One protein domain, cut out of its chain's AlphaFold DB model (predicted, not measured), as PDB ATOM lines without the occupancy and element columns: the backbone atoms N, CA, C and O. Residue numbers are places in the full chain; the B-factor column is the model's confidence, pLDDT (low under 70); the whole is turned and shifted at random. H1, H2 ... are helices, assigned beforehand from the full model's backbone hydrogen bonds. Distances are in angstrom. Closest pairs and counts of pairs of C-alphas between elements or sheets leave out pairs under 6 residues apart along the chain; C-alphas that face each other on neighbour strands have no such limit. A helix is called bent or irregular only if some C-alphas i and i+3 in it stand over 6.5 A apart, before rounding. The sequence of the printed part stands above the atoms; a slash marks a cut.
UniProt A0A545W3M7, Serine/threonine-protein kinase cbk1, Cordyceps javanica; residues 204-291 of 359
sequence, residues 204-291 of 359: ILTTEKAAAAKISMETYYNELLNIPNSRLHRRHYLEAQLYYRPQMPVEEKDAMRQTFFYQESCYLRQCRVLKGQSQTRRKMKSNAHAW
ATOM      1  N   ILE A 204     -32.603  -7.742  -1.143       93.88
ATOM      2  CA  ILE A 204     -32.287  -9.047  -0.530       93.88
ATOM      3  C   ILE A 204     -30.915  -9.025   0.160       93.88
ATOM      4  O   ILE A 204     -30.811  -9.379   1.329       93.88
ATOM      5  N   LEU A 205     -29.884  -8.494  -0.508       94.38
ATOM      6  CA  LEU A 205     -28.532  -8.378   0.047       94.38
ATOM      7  C   LEU A 205     -28.483  -7.561   1.350       94.38
ATOM      8  O   LEU A 205     -27.719  -7.876   2.263       94.38
ATOM      9  N   THR A 206     -29.267  -6.486   1.438       95.19
ATOM     10  CA  THR A 206     -29.341  -5.640   2.636       95.19
ATOM     11  C   THR A 206     -30.021  -6.396   3.770       95.19
ATOM     12  O   THR A 206     -29.515  -6.391   4.893       95.19
ATOM     13  N   THR A 207     -31.106  -7.110   3.471       95.00
ATOM     14  CA  THR A 207     -31.816  -7.964   4.430       95.00
ATOM     15  C   THR A 207     -30.928  -9.100   4.941       95.00
ATOM     16  O   THR A 207     -30.857  -9.323   6.149       95.00
ATOM     17  N   GLU A 208     -30.178  -9.769   4.064       95.00
ATOM     18  CA  GLU A 208     -29.221 -10.819   4.433       95.00
ATOM     19  C   GLU A 208     -28.093 -10.283   5.318       95.00
ATOM     20  O   GLU A 208     -27.766 -10.886   6.340       95.00
ATOM     21  N   LYS A 209     -27.518  -9.123   4.976       94.81
ATOM     22  CA  LYS A 209     -26.493  -8.469   5.805       94.81
ATOM     23  C   LYS A 209     -27.041  -8.066   7.170       94.81
ATOM     24  O   LYS A 209     -26.355  -8.264   8.171       94.81
ATOM     25  N   ALA A 210     -28.261  -7.534   7.222       96.56
ATOM     26  CA  ALA A 210     -28.923  -7.176   8.472       96.56
ATOM     27  C   ALA A 210     -29.193  -8.417   9.339       96.56
ATOM     28  O   ALA A 210     -28.886  -8.411  10.533       96.56
ATOM     29  N   ALA A 211     -29.683  -9.507   8.743       96.94
ATOM     30  CA  ALA A 211     -29.885 -10.781   9.429       96.94
ATOM     31  C   ALA A 211     -28.559 -11.372   9.937       96.94
ATOM     32  O   ALA A 211     -28.471 -11.783  11.094       96.94
ATOM     33  N   ALA A 212     -27.502 -11.351   9.121       94.88
ATOM     34  CA  ALA A 212     -26.171 -11.805   9.516       94.88
ATOM     35  C   ALA A 212     -25.588 -10.965  10.663       94.88
ATOM     36  O   ALA A 212     -25.006 -11.522  11.595       94.88
ATOM     37  N   ALA A 213     -25.769  -9.640  10.629       97.06
ATOM     38  CA  ALA A 213     -25.347  -8.746  11.705       97.06
ATOM     39  C   ALA A 213     -26.098  -9.046  13.009       97.06
ATOM     40  O   ALA A 213     -25.469  -9.177  14.059       97.06
ATOM     41  N   LYS A 214     -27.420  -9.238  12.931       97.00
ATOM     42  CA  LYS A 214     -28.247  -9.630  14.076       97.00
ATOM     43  C   LYS A 214     -27.757 -10.940  14.693       97.00
ATOM     44  O   LYS A 214     -27.431 -10.962  15.876       97.00
ATOM     45  N   ILE A 215     -27.623 -11.995  13.887       96.38
ATOM     46  CA  ILE A 215     -27.135 -13.304  14.349       96.38
ATOM     47  C   ILE A 215     -25.731 -13.174  14.954       96.38
ATOM     48  O   ILE A 215     -25.454 -13.768  15.993       96.38
ATOM     49  N   SER A 216     -24.846 -12.380  14.341       95.06
ATOM     50  CA  SER A 216     -23.496 -12.133  14.860       95.06
ATOM     51  C   SER A 216     -23.521 -11.493  16.245       95.06
ATOM     52  O   SER A 216     -22.757 -11.910  17.112       95.06
ATOM     53  N   MET A 217     -24.360 -10.478  16.454       97.19
ATOM     54  CA  MET A 217     -24.474  -9.795  17.743       97.19
ATOM     55  C   MET A 217     -25.097 -10.703  18.802       97.19
ATOM     56  O   MET A 217     -24.558 -10.811  19.900       97.19
ATOM     57  N   GLU A 218     -26.187 -11.393  18.463       95.75
ATOM     58  CA  GLU A 218     -26.849 -12.344  19.360       95.75
ATOM     59  C   GLU A 218     -25.889 -13.456  19.786       95.75
ATOM     60  O   GLU A 218     -25.747 -13.725  20.976       95.75
ATOM     61  N   THR A 219     -25.162 -14.038  18.830       93.25
ATOM     62  CA  THR A 219     -24.159 -15.071  19.112       93.25
ATOM     63  C   THR A 219     -23.039 -14.512  19.986       93.25
ATOM     64  O   THR A 219     -22.706 -15.121  20.995       93.25
ATOM     65  N   TYR A 220     -22.501 -13.331  19.663       92.19
ATOM     66  CA  TYR A 220     -21.411 -12.714  20.426       92.19
ATOM     67  C   TYR A 220     -21.783 -12.467  21.892       92.19
ATOM     68  O   TYR A 220     -21.033 -12.850  22.788       92.19
ATOM     69  N   TYR A 221     -22.939 -11.856  22.153       95.06
ATOM     70  CA  TYR A 221     -23.359 -11.579  23.526       95.06
ATOM     71  C   TYR A 221     -23.812 -12.836  24.264       95.06
ATOM     72  O   TYR A 221     -23.563 -12.948  25.462       95.06
ATOM     73  N   ASN A 222     -24.408 -13.808  23.569       92.81
ATOM     74  CA  ASN A 222     -24.698 -15.110  24.158       92.81
ATOM     75  C   ASN A 222     -23.406 -15.820  24.595       92.81
ATOM     76  O   ASN A 222     -23.337 -16.329  25.710       92.81
ATOM     77  N   GLU A 223     -22.365 -15.809  23.760       88.62
ATOM     78  CA  GLU A 223     -21.050 -16.343  24.126       88.62
ATOM     79  C   GLU A 223     -20.414 -15.556  25.282       88.62
ATOM     80  O   GLU A 223     -19.863 -16.154  26.198       88.62
ATOM     81  N   LEU A 224     -20.508 -14.224  25.279       87.25
ATOM     82  CA  LEU A 224     -19.891 -13.382  26.307       87.25
ATOM     83  C   LEU A 224     -20.545 -13.532  27.689       87.25
ATOM     84  O   LEU A 224     -19.844 -13.493  28.697       87.25
ATOM     85  N   LEU A 225     -21.874 -13.651  27.734       89.56
ATOM     86  CA  LEU A 225     -22.643 -13.624  28.981       89.56
ATOM     87  C   LEU A 225     -22.955 -15.023  29.517       89.56
ATOM     88  O   LEU A 225     -22.954 -15.217  30.730       89.56
ATOM     89  N   ASN A 226     -23.223 -15.989  28.633       86.44
ATOM     90  CA  ASN A 226     -23.721 -17.305  29.038       86.44
ATOM     91  C   ASN A 226     -22.652 -18.397  28.981       86.44
ATOM     92  O   ASN A 226     -22.827 -19.441  29.612       86.44
ATOM     93  N   ILE A 227     -21.556 -18.198  28.237       82.56
ATOM     94  CA  ILE A 227     -20.487 -19.195  28.176       82.56
ATOM     95  C   ILE A 227     -19.427 -18.866  29.228       82.56
ATOM     96  O   ILE A 227     -18.861 -17.770  29.221       82.56
ATOM     97  N   PRO A 228     -19.105 -19.818  30.122       82.06
ATOM     98  CA  PRO A 228     -18.047 -19.626  31.092       82.06
ATOM     99  C   PRO A 228     -16.721 -19.279  30.414       82.06
ATOM    100  O   PRO A 228     -16.318 -19.890  29.421       82.06
ATOM    101  N   ASN A 229     -15.990 -18.329  30.996       85.25
ATOM    102  CA  ASN A 229     -14.683 -17.960  30.478       85.25
ATOM    103  C   ASN A 229     -13.724 -19.162  30.574       85.25
ATOM    104  O   ASN A 229     -13.272 -19.532  31.662       85.25
ATOM    105  N   SER A 230     -13.411 -19.761  29.423       85.12
ATOM    106  CA  SER A 230     -12.538 -20.939  29.323       85.12
ATOM    107  C   SER A 230     -11.152 -20.707  29.932       85.12
ATOM    108  O   SER A 230     -10.595 -21.617  30.543       85.12
ATOM    109  N   ARG A 231     -10.621 -19.477  29.857       86.69
ATOM    110  CA  ARG A 231      -9.354 -19.097  30.502       86.69
ATOM    111  C   ARG A 231      -9.448 -19.170  32.021       86.69
ATOM    112  O   ARG A 231      -8.524 -19.657  32.667       86.69
ATOM    113  N   LEU A 232     -10.554 -18.688  32.593       88.31
ATOM    114  CA  LEU A 232     -10.768 -18.759  34.040       88.31
ATOM    115  C   LEU A 232     -10.894 -20.206  34.504       88.31
ATOM    116  O   LEU A 232     -10.317 -20.549  35.529       88.31
ATOM    117  N   HIS A 233     -11.569 -21.053  33.727       88.19
ATOM    118  CA  HIS A 233     -11.688 -22.479  34.034       88.19
ATOM    119  C   HIS A 233     -10.325 -23.170  34.037       88.19
ATOM    120  O   HIS A 233      -9.986 -23.832  35.014       88.19
ATOM    121  N   ARG A 234      -9.503 -22.954  32.999       90.69
ATOM    122  CA  ARG A 234      -8.127 -23.480  32.953       90.69
ATOM    123  C   ARG A 234      -7.283 -22.990  34.134       90.69
ATOM    124  O   ARG A 234      -6.579 -23.785  34.745       90.69
ATOM    125  N   ARG A 235      -7.392 -21.706  34.500       92.12
ATOM    126  CA  ARG A 235      -6.687 -21.147  35.667       92.12
ATOM    127  C   ARG A 235      -7.142 -21.801  36.970       92.12
ATOM    128  O   ARG A 235      -6.312 -22.172  37.784       92.12
ATOM    129  N   HIS A 236      -8.449 -21.946  37.165       92.75
ATOM    130  CA  HIS A 236      -9.003 -22.561  38.368       92.75
ATOM    131  C   HIS A 236      -8.590 -24.033  38.490       92.75
ATOM    132  O   HIS A 236      -8.337 -24.515  39.590       92.75
ATOM    133  N   TYR A 237      -8.495 -24.736  37.362       92.19
ATOM    134  CA  TYR A 237      -7.984 -26.100  37.321       92.19
ATOM    135  C   TYR A 237      -6.519 -26.175  37.773       92.19
ATOM    136  O   TYR A 237      -6.198 -26.992  38.633       92.19
ATOM    137  N   LEU A 238      -5.655 -25.282  37.271       92.81
ATOM    138  CA  LEU A 238      -4.264 -25.190  37.730       92.81
ATOM    139  C   LEU A 238      -4.187 -24.915  39.236       92.81
ATOM    140  O   LEU A 238      -3.493 -25.632  39.949       92.81
ATOM    141  N   GLU A 239      -4.902 -23.904  39.733       94.06
ATOM    142  CA  GLU A 239      -4.849 -23.553  41.159       94.06
ATOM    143  C   GLU A 239      -5.346 -24.697  42.049       94.06
ATOM    144  O   GLU A 239      -4.742 -24.973  43.082       94.06
ATOM    145  N   ALA A 240      -6.381 -25.429  41.623       93.62
ATOM    146  CA  ALA A 240      -6.823 -26.629  42.327       93.62
ATOM    147  C   ALA A 240      -5.716 -27.698  42.374       93.62
ATOM    148  O   ALA A 240      -5.460 -28.271  43.431       93.62
ATOM    149  N   GLN A 241      -5.006 -27.937  41.266       90.88
ATOM    150  CA  GLN A 241      -3.877 -28.877  41.249       90.88
ATOM    151  C   GLN A 241      -2.726 -28.438  42.167       90.88
ATOM    152  O   GLN A 241      -2.157 -29.270  42.874       90.88
ATOM    153  N   LEU A 242      -2.393 -27.143  42.187       92.75
ATOM    154  CA  LEU A 242      -1.352 -26.592  43.064       92.75
ATOM    155  C   LEU A 242      -1.752 -26.649  44.545       92.75
ATOM    156  O   LEU A 242      -0.891 -26.821  45.416       92.75
ATOM    157  N   TYR A 243      -3.048 -26.521  44.835       92.00
ATOM    158  CA  TYR A 243      -3.599 -26.638  46.180       92.00
ATOM    159  C   TYR A 243      -3.473 -28.069  46.720       92.00
ATOM    160  O   TYR A 243      -2.922 -28.267  47.802       92.00
ATOM    161  N   TYR A 244      -3.874 -29.076  45.937       92.19
ATOM    162  CA  TYR A 244      -3.789 -30.492  46.332       92.19
ATOM    163  C   TYR A 244      -2.366 -31.075  46.322       92.19
ATOM    164  O   TYR A 244      -2.181 -32.254  46.622       92.19
ATOM    165  N   ARG A 245      -1.347 -30.263  46.017       90.06
ATOM    166  CA  ARG A 245       0.070 -30.645  46.072       90.06
ATOM    167  C   ARG A 245       0.821 -29.816  47.125       90.06
ATOM    168  O   ARG A 245       1.613 -28.938  46.773       90.06
ATOM    169  N   PRO A 246       0.560 -30.034  48.426       83.19
ATOM    170  CA  PRO A 246       1.140 -29.236  49.507       83.19
ATOM    171  C   PRO A 246       2.659 -29.404  49.643       83.19
ATOM    172  O   PRO A 246       3.323 -28.453  50.026       83.19
ATOM    173  N   GLN A 247       3.218 -30.555  49.259       88.12
ATOM    174  CA  GLN A 247       4.651 -30.868  49.374       88.12
ATOM    175  C   GLN A 247       5.576 -30.105  48.407       88.12
ATOM    176  O   GLN A 247       6.778 -30.343  48.392       88.12
ATOM    177  N   MET A 248       5.027 -29.237  47.559       89.62
ATOM    178  CA  MET A 248       5.801 -28.442  46.610       89.62
ATOM    179  C   MET A 248       6.106 -27.060  47.212       89.62
ATOM    180  O   MET A 248       5.177 -26.440  47.742       89.62
ATOM    181  N   PRO A 249       7.352 -26.562  47.121       93.50
ATOM    182  CA  PRO A 249       7.715 -25.244  47.634       93.50
ATOM    183  C   PRO A 249       6.941 -24.132  46.920       93.50
ATOM    184  O   PRO A 249       6.502 -24.282  45.773       93.50
ATOM    185  N   VAL A 250       6.754 -23.009  47.612       92.06
ATOM    186  CA  VAL A 250       5.954 -21.879  47.117       92.06
ATOM    187  C   VAL A 250       6.571 -21.295  45.847       92.06
ATOM    188  O   VAL A 250       5.852 -21.032  44.885       92.06
ATOM    189  N   GLU A 251       7.899 -21.210  45.794       93.75
ATOM    190  CA  GLU A 251       8.655 -20.715  44.644       93.75
ATOM    191  C   GLU A 251       8.405 -21.560  43.389       93.75
ATOM    192  O   GLU A 251       8.241 -21.027  42.290       93.75
ATOM    193  N   GLU A 252       8.324 -22.885  43.537       92.12
ATOM    194  CA  GLU A 252       8.045 -23.782  42.413       92.12
ATOM    195  C   GLU A 252       6.590 -23.630  41.941       92.12
ATOM    196  O   GLU A 252       6.337 -23.557  40.734       92.12
ATOM    197  N   LYS A 253       5.632 -23.472  42.866       91.69
ATOM    198  CA  LYS A 253       4.233 -23.167  42.516       91.69
ATOM    199  C   LYS A 253       4.117 -21.840  41.762       91.69
ATOM    200  O   LYS A 253       3.372 -21.753  40.784       91.69
ATOM    201  N   ASP A 254       4.869 -20.822  42.166       94.00
ATOM    202  CA  ASP A 254       4.875 -19.522  41.494       94.00
ATOM    203  C   ASP A 254       5.521 -19.586  40.110       94.00
ATOM    204  O   ASP A 254       4.976 -19.027  39.152       94.00
ATOM    205  N   ALA A 255       6.606 -20.348  39.952       93.88
ATOM    206  CA  ALA A 255       7.189 -20.624  38.640       93.88
ATOM    207  C   ALA A 255       6.181 -21.321  37.701       93.88
ATOM    208  O   ALA A 255       6.082 -20.978  36.513       93.88
ATOM    209  N   MET A 256       5.370 -22.248  38.225       91.94
ATOM    210  CA  MET A 256       4.291 -22.887  37.462       91.94
ATOM    211  C   MET A 256       3.206 -21.889  37.045       91.94
ATOM    212  O   MET A 256       2.795 -21.885  35.881       91.94
ATOM    213  N   ARG A 257       2.774 -20.998  37.947       94.31
ATOM    214  CA  ARG A 257       1.808 -19.932  37.622       94.31
ATOM    215  C   ARG A 257       2.328 -19.007  36.529       94.31
ATOM    216  O   ARG A 257       1.610 -18.732  35.566       94.31
ATOM    217  N   GLN A 258       3.577 -18.556  36.639       94.88
ATOM    218  CA  GLN A 258       4.207 -17.694  35.634       94.88
ATOM    219  C   GLN A 258       4.251 -18.378  34.263       94.88
ATOM    220  O   GLN A 258       3.848 -17.789  33.254       94.88
ATOM    221  N   THR A 259       4.657 -19.648  34.237       93.38
ATOM    222  CA  THR A 259       4.689 -20.456  33.013       93.38
ATOM    223  C   THR A 259       3.295 -20.591  32.399       93.38
ATOM    224  O   THR A 259       3.128 -20.371  31.197       93.38
ATOM    225  N   PHE A 260       2.274 -20.867  33.212       93.56
ATOM    226  CA  PHE A 260       0.887 -20.940  32.757       93.56
ATOM    227  C   PHE A 260       0.403 -19.620  32.143       93.56
ATOM    228  O   PHE A 260      -0.178 -19.618  31.056       93.56
ATOM    229  N   PHE A 261       0.661 -18.476  32.787       93.44
ATOM    230  CA  PHE A 261       0.250 -17.176  32.247       93.44
ATOM    231  C   PHE A 261       0.939 -16.842  30.924       93.44
ATOM    232  O   PHE A 261       0.303 -16.284  30.019       93.44
ATOM    233  N   TYR A 262       2.216 -17.202  30.794       92.00
ATOM    234  CA  TYR A 262       2.950 -17.069  29.543       92.00
ATOM    235  C   TYR A 262       2.330 -17.941  28.440       92.00
ATOM    236  O   TYR A 262       1.991 -17.431  27.367       92.00
ATOM    237  N   GLN A 263       2.098 -19.225  28.720       91.19
ATOM    238  CA  GLN A 263       1.483 -20.164  27.778       91.19
ATOM    239  C   GLN A 263       0.081 -19.715  27.348       91.19
ATOM    240  O   GLN A 263      -0.203 -19.666  26.152       91.19
ATOM    241  N   GLU A 264      -0.770 -19.297  28.288       90.81
ATOM    242  CA  GLU A 264      -2.120 -18.801  27.995       90.81
ATOM    243  C   GLU A 264      -2.070 -17.541  27.112       90.81
ATOM    244  O   GLU A 264      -2.858 -17.387  26.177       90.81
ATOM    245  N   SER A 265      -1.105 -16.645  27.346       90.94
ATOM    246  CA  SER A 265      -0.918 -15.444  26.522       90.94
ATOM    247  C   SER A 265      -0.510 -15.786  25.086       90.94
ATOM    248  O   SER A 265      -1.051 -15.215  24.126       90.94
ATOM    249  N   CYS A 266       0.411 -16.737  24.926       92.69
ATOM    250  CA  CYS A 266       0.828 -17.267  23.628       92.69
ATOM    251  C   CYS A 266      -0.338 -17.955  22.903       92.69
ATOM    252  O   CYS A 266      -0.610 -17.641  21.741       92.69
ATOM    253  N   TYR A 267      -1.093 -18.795  23.608       87.50
ATOM    254  CA  TYR A 267      -2.266 -19.491  23.084       87.50
ATOM    255  C   TYR A 267      -3.349 -18.519  22.586       87.50
ATOM    256  O   TYR A 267      -3.832 -18.625  21.454       87.50
ATOM    257  N   LEU A 268      -3.690 -17.490  23.369       88.12
ATOM    258  CA  LEU A 268      -4.664 -16.475  22.952       88.12
ATOM    259  C   LEU A 268      -4.175 -15.647  21.758       88.12
ATOM    260  O   LEU A 268      -4.979 -15.211  20.926       88.12
ATOM    261  N   ARG A 269      -2.864 -15.402  21.650       91.44
ATOM    262  CA  ARG A 269      -2.272 -14.765  20.466       91.44
ATOM    263  C   ARG A 269      -2.436 -15.660  19.240       91.44
ATOM    264  O   ARG A 269      -2.925 -15.178  18.219       91.44
ATOM    265  N   GLN A 270      -2.118 -16.946  19.350       86.56
ATOM    266  CA  GLN A 270      -2.300 -17.915  18.270       86.56
ATOM    267  C   GLN A 270      -3.769 -18.004  17.833       86.56
ATOM    268  O   GLN A 270      -4.060 -17.902  16.641       86.56
ATOM    269  N   CYS A 271      -4.711 -18.074  18.777       85.94
ATOM    270  CA  CYS A 271      -6.145 -18.060  18.482       85.94
ATOM    271  C   CYS A 271      -6.567 -16.809  17.694       85.94
ATOM    272  O   CYS A 271      -7.333 -16.910  16.732       85.94
ATOM    273  N   ARG A 272      -6.064 -15.625  18.071       88.12
ATOM    274  CA  ARG A 272      -6.329 -14.374  17.339       88.12
ATOM    275  C   ARG A 272      -5.766 -14.414  15.922       88.12
ATOM    276  O   ARG A 272      -6.479 -14.051  14.989       88.12
ATOM    277  N   VAL A 273      -4.537 -14.903  15.749       87.38
ATOM    278  CA  VAL A 273      -3.909 -15.065  14.428       87.38
ATOM    279  C   VAL A 273      -4.730 -16.013  13.553       87.38
ATOM    280  O   VAL A 273      -5.070 -15.657  12.425       87.38
ATOM    281  N   LEU A 274      -5.135 -17.174  14.075       81.31
ATOM    282  CA  LEU A 274      -5.949 -18.150  13.341       81.31
ATOM    283  C   LEU A 274      -7.322 -17.585  12.943       81.31
ATOM    284  O   LEU A 274      -7.767 -17.784  11.807       81.31
ATOM    285  N   LYS A 275      -7.983 -16.840  13.843       83.19
ATOM    286  CA  LYS A 275      -9.243 -16.135  13.547       83.19
ATOM    287  C   LYS A 275      -9.048 -15.077  12.456       83.19
ATOM    288  O   LYS A 275      -9.830 -15.047  11.506       83.19
ATOM    289  N   GLY A 276      -7.992 -14.268  12.551       83.69
ATOM    290  CA  GLY A 276      -7.653 -13.247  11.555       83.69
ATOM    291  C   GLY A 276      -7.379 -13.848  10.175       83.69
ATOM    292  O   GLY A 276      -8.009 -13.464   9.191       83.69
ATOM    293  N   GLN A 277      -6.534 -14.878  10.104       80.88
ATOM    294  CA  GLN A 277      -6.261 -15.606   8.861       80.88
ATOM    295  C   GLN A 277      -7.533 -16.211   8.254       80.88
ATOM    296  O   GLN A 277      -7.704 -16.194   7.038       80.88
ATOM    297  N   SER A 278      -8.452 -16.726   9.079       75.31
ATOM    298  CA  SER A 278      -9.737 -17.258   8.610       75.31
ATOM    299  C   SER A 278     -10.593 -16.198   7.911       75.31
ATOM    300  O   SER A 278     -11.166 -16.469   6.855       75.31
ATOM    301  N   GLN A 279     -10.642 -14.976   8.450       74.81
ATOM    302  CA  GLN A 279     -11.354 -13.863   7.816       74.81
ATOM    303  C   GLN A 279     -10.705 -13.452   6.492       74.81
ATOM    304  O   GLN A 279     -11.415 -13.259   5.504       74.81
ATOM    305  N   THR A 280      -9.371 -13.384   6.442       74.56
ATOM    306  CA  THR A 280      -8.632 -13.116   5.198       74.56
ATOM    307  C   THR A 280      -8.917 -14.185   4.144       74.56
ATOM    308  O   THR A 280      -9.232 -13.850   3.004       74.56
ATOM    309  N   ARG A 281      -8.917 -15.469   4.530       71.12
ATOM    310  CA  ARG A 281      -9.244 -16.587   3.628       71.12
ATOM    311  C   ARG A 281     -10.647 -16.474   3.035       71.12
ATOM    312  O   ARG A 281     -10.808 -16.741   1.853       71.12
ATOM    313  N   ARG A 282     -11.650 -16.042   3.812       67.19
ATOM    314  CA  ARG A 282     -13.028 -15.855   3.310       67.19
ATOM    315  C   ARG A 282     -13.144 -14.771   2.237       67.19
ATOM    316  O   ARG A 282     -14.041 -14.849   1.407       67.19
ATOM    317  N   LYS A 283     -12.275 -13.756   2.265       69.69
ATOM    318  CA  LYS A 283     -12.261 -12.681   1.260       69.69
ATOM    319  C   LYS A 283     -11.577 -13.103  -0.038       69.69
ATOM    320  O   LYS A 283     -11.794 -12.482  -1.075       69.69
ATOM    321  N   MET A 284     -10.745 -14.138   0.013       66.12
ATOM    322  CA  MET A 284      -9.987 -14.593  -1.137       66.12
ATOM    323  C   MET A 284     -10.822 -15.580  -1.961       66.12
ATOM    324  O   MET A 284     -11.283 -16.595  -1.449       66.12
ATOM    325  N   LYS A 285     -11.022 -15.282  -3.252       58.72
ATOM    326  CA  LYS A 285     -11.883 -16.063  -4.167       58.72
ATOM    327  C   LYS A 285     -11.421 -17.509  -4.407       58.72
ATOM    328  O   LYS A 285     -12.172 -18.300  -4.962       58.72
ATOM    329  N   SER A 286     -10.214 -17.867  -3.981       54.78
ATOM    330  CA  SER A 286      -9.680 -19.222  -4.068       54.78
ATOM    331  C   SER A 286      -9.244 -19.666  -2.676       54.78
ATOM    332  O   SER A 286      -8.464 -18.971  -2.024       54.78
ATOM    333  N   ASN A 287      -9.714 -20.835  -2.225       55.41
ATOM    334  CA  ASN A 287      -9.334 -21.513  -0.972       55.41
ATOM    335  C   ASN A 287      -7.836 -21.933  -0.933       55.41
ATOM    336  O   ASN A 287      -7.467 -22.905  -0.271       55.41
ATOM    337  N   ALA A 288      -6.968 -21.220  -1.654       52.31
ATOM    338  CA  ALA A 288      -5.644 -21.634  -2.094       52.31
ATOM    339  C   ALA A 288      -4.637 -21.868  -0.962       52.31
ATOM    340  O   ALA A 288      -3.718 -22.659  -1.129       52.31
ATOM    341  N   HIS A 289      -4.793 -21.229   0.198       56.69
ATOM    342  CA  HIS A 289      -3.725 -21.215   1.205       56.69
ATOM    343  C   HIS A 289      -3.795 -22.317   2.268       56.69
ATOM    344  O   HIS A 289      -2.803 -22.546   2.949       56.69
ATOM    345  N   ALA A 290      -4.922 -23.018   2.443       59.47
ATOM    346  CA  ALA A 290      -5.038 -23.989   3.543       59.47
ATOM    347  C   ALA A 290      -4.201 -25.266   3.321       59.47
ATOM    348  O   ALA A 290      -3.740 -25.872   4.283       59.47
ATOM    349  N   TRP A 291      -3.979 -25.647   2.062       63.84
ATOM    350  CA  TRP A 291      -3.286 -26.883   1.680       63.84
ATOM    351  C   TRP A 291      -1.825 -26.651   1.290       63.84
ATOM    352  O   TRP A 291      -1.085 -27.609   1.125       63.84
TER     353      TRP A 291
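AT A GLANCE: This is residues 204 to 291 of the 359 residues of the protein "Serine/threonine-protein kinase cbk1" of Cordyceps javanica (UniProt A0A545W3M7). Picture a long, open, flat frame folded back on itself once: the longest helix, H3, makes one side, and H1 and H2, placed end to end with a step between them, make the other. H2 comes close to H3 near the fold, while H1 stands free with an empty gap between it and H3, and a low-confidence tail, residues 284 to 291, folds back after H3. The printed part has 88 residues with three named helices, in the order H1, H2, H3, and no named strand; its class is all helix. The whole is extended, with a radius of gyration of the C-alphas of 20.1 A, and the C-alphas span 65 by 33 by 15 A.

HOW THE PARTS SIT: Start with H3, residues 250 to 283, and then look at H2, residues 230 to 243, which is near it. These two helices are close but not clearly touching, with 2 pairs of C-alphas within 8 A. Their closest C-alphas are those of Leu 242 and Lys 253, 6.6 A apart. They run opposite ways at a shallow tilt of 17 degrees, and their centres are 15.7 A apart. Farther out, H1, residues 204 to 226, is apart from H3. H1 is also apart from H2, though the two follow each other in the chain. Check the backbone in H1, H2 and H3, and every O i to N i+4 pair inside them is within hydrogen-bond range.

IN THESE COORDINATES: Find C-alpha 250 at (5.954, -21.879, 47.117); from there H3 runs 50.2 A to C-alpha 283 at (-12.261, -12.681, 1.260). Go back to C-alpha 230 at (-12.538, -20.939, 29.323), where H2 begins its 14 residues, 19.9 A from first to last C-alpha. H1 begins at C-alpha 204, at (-32.287, -9.047, -0.530), and runs 31.9 A to C-alpha 226. None of the three helices is bent or irregular.

THE WHOLE: The two C-alphas farthest apart are those of Ile 204 and Gln 247, at 65.8 A, and the C-alphas of Ile 204 and Trp 291, the first and last printed, are 34.1 A apart. The printed part has no cut. The link from H1 to H2, 3 residues, is tight, and the link from H2 to H3, 6 residues, is short. Three stretches stand free: residues 204 to 230, of which 204 to 226 belong to H1; residues 269 to 276 of H3; and residues 282 to 288. The mean pLDDT of the printed part is 86.8; look at residues 282 to 291 for the values under 70.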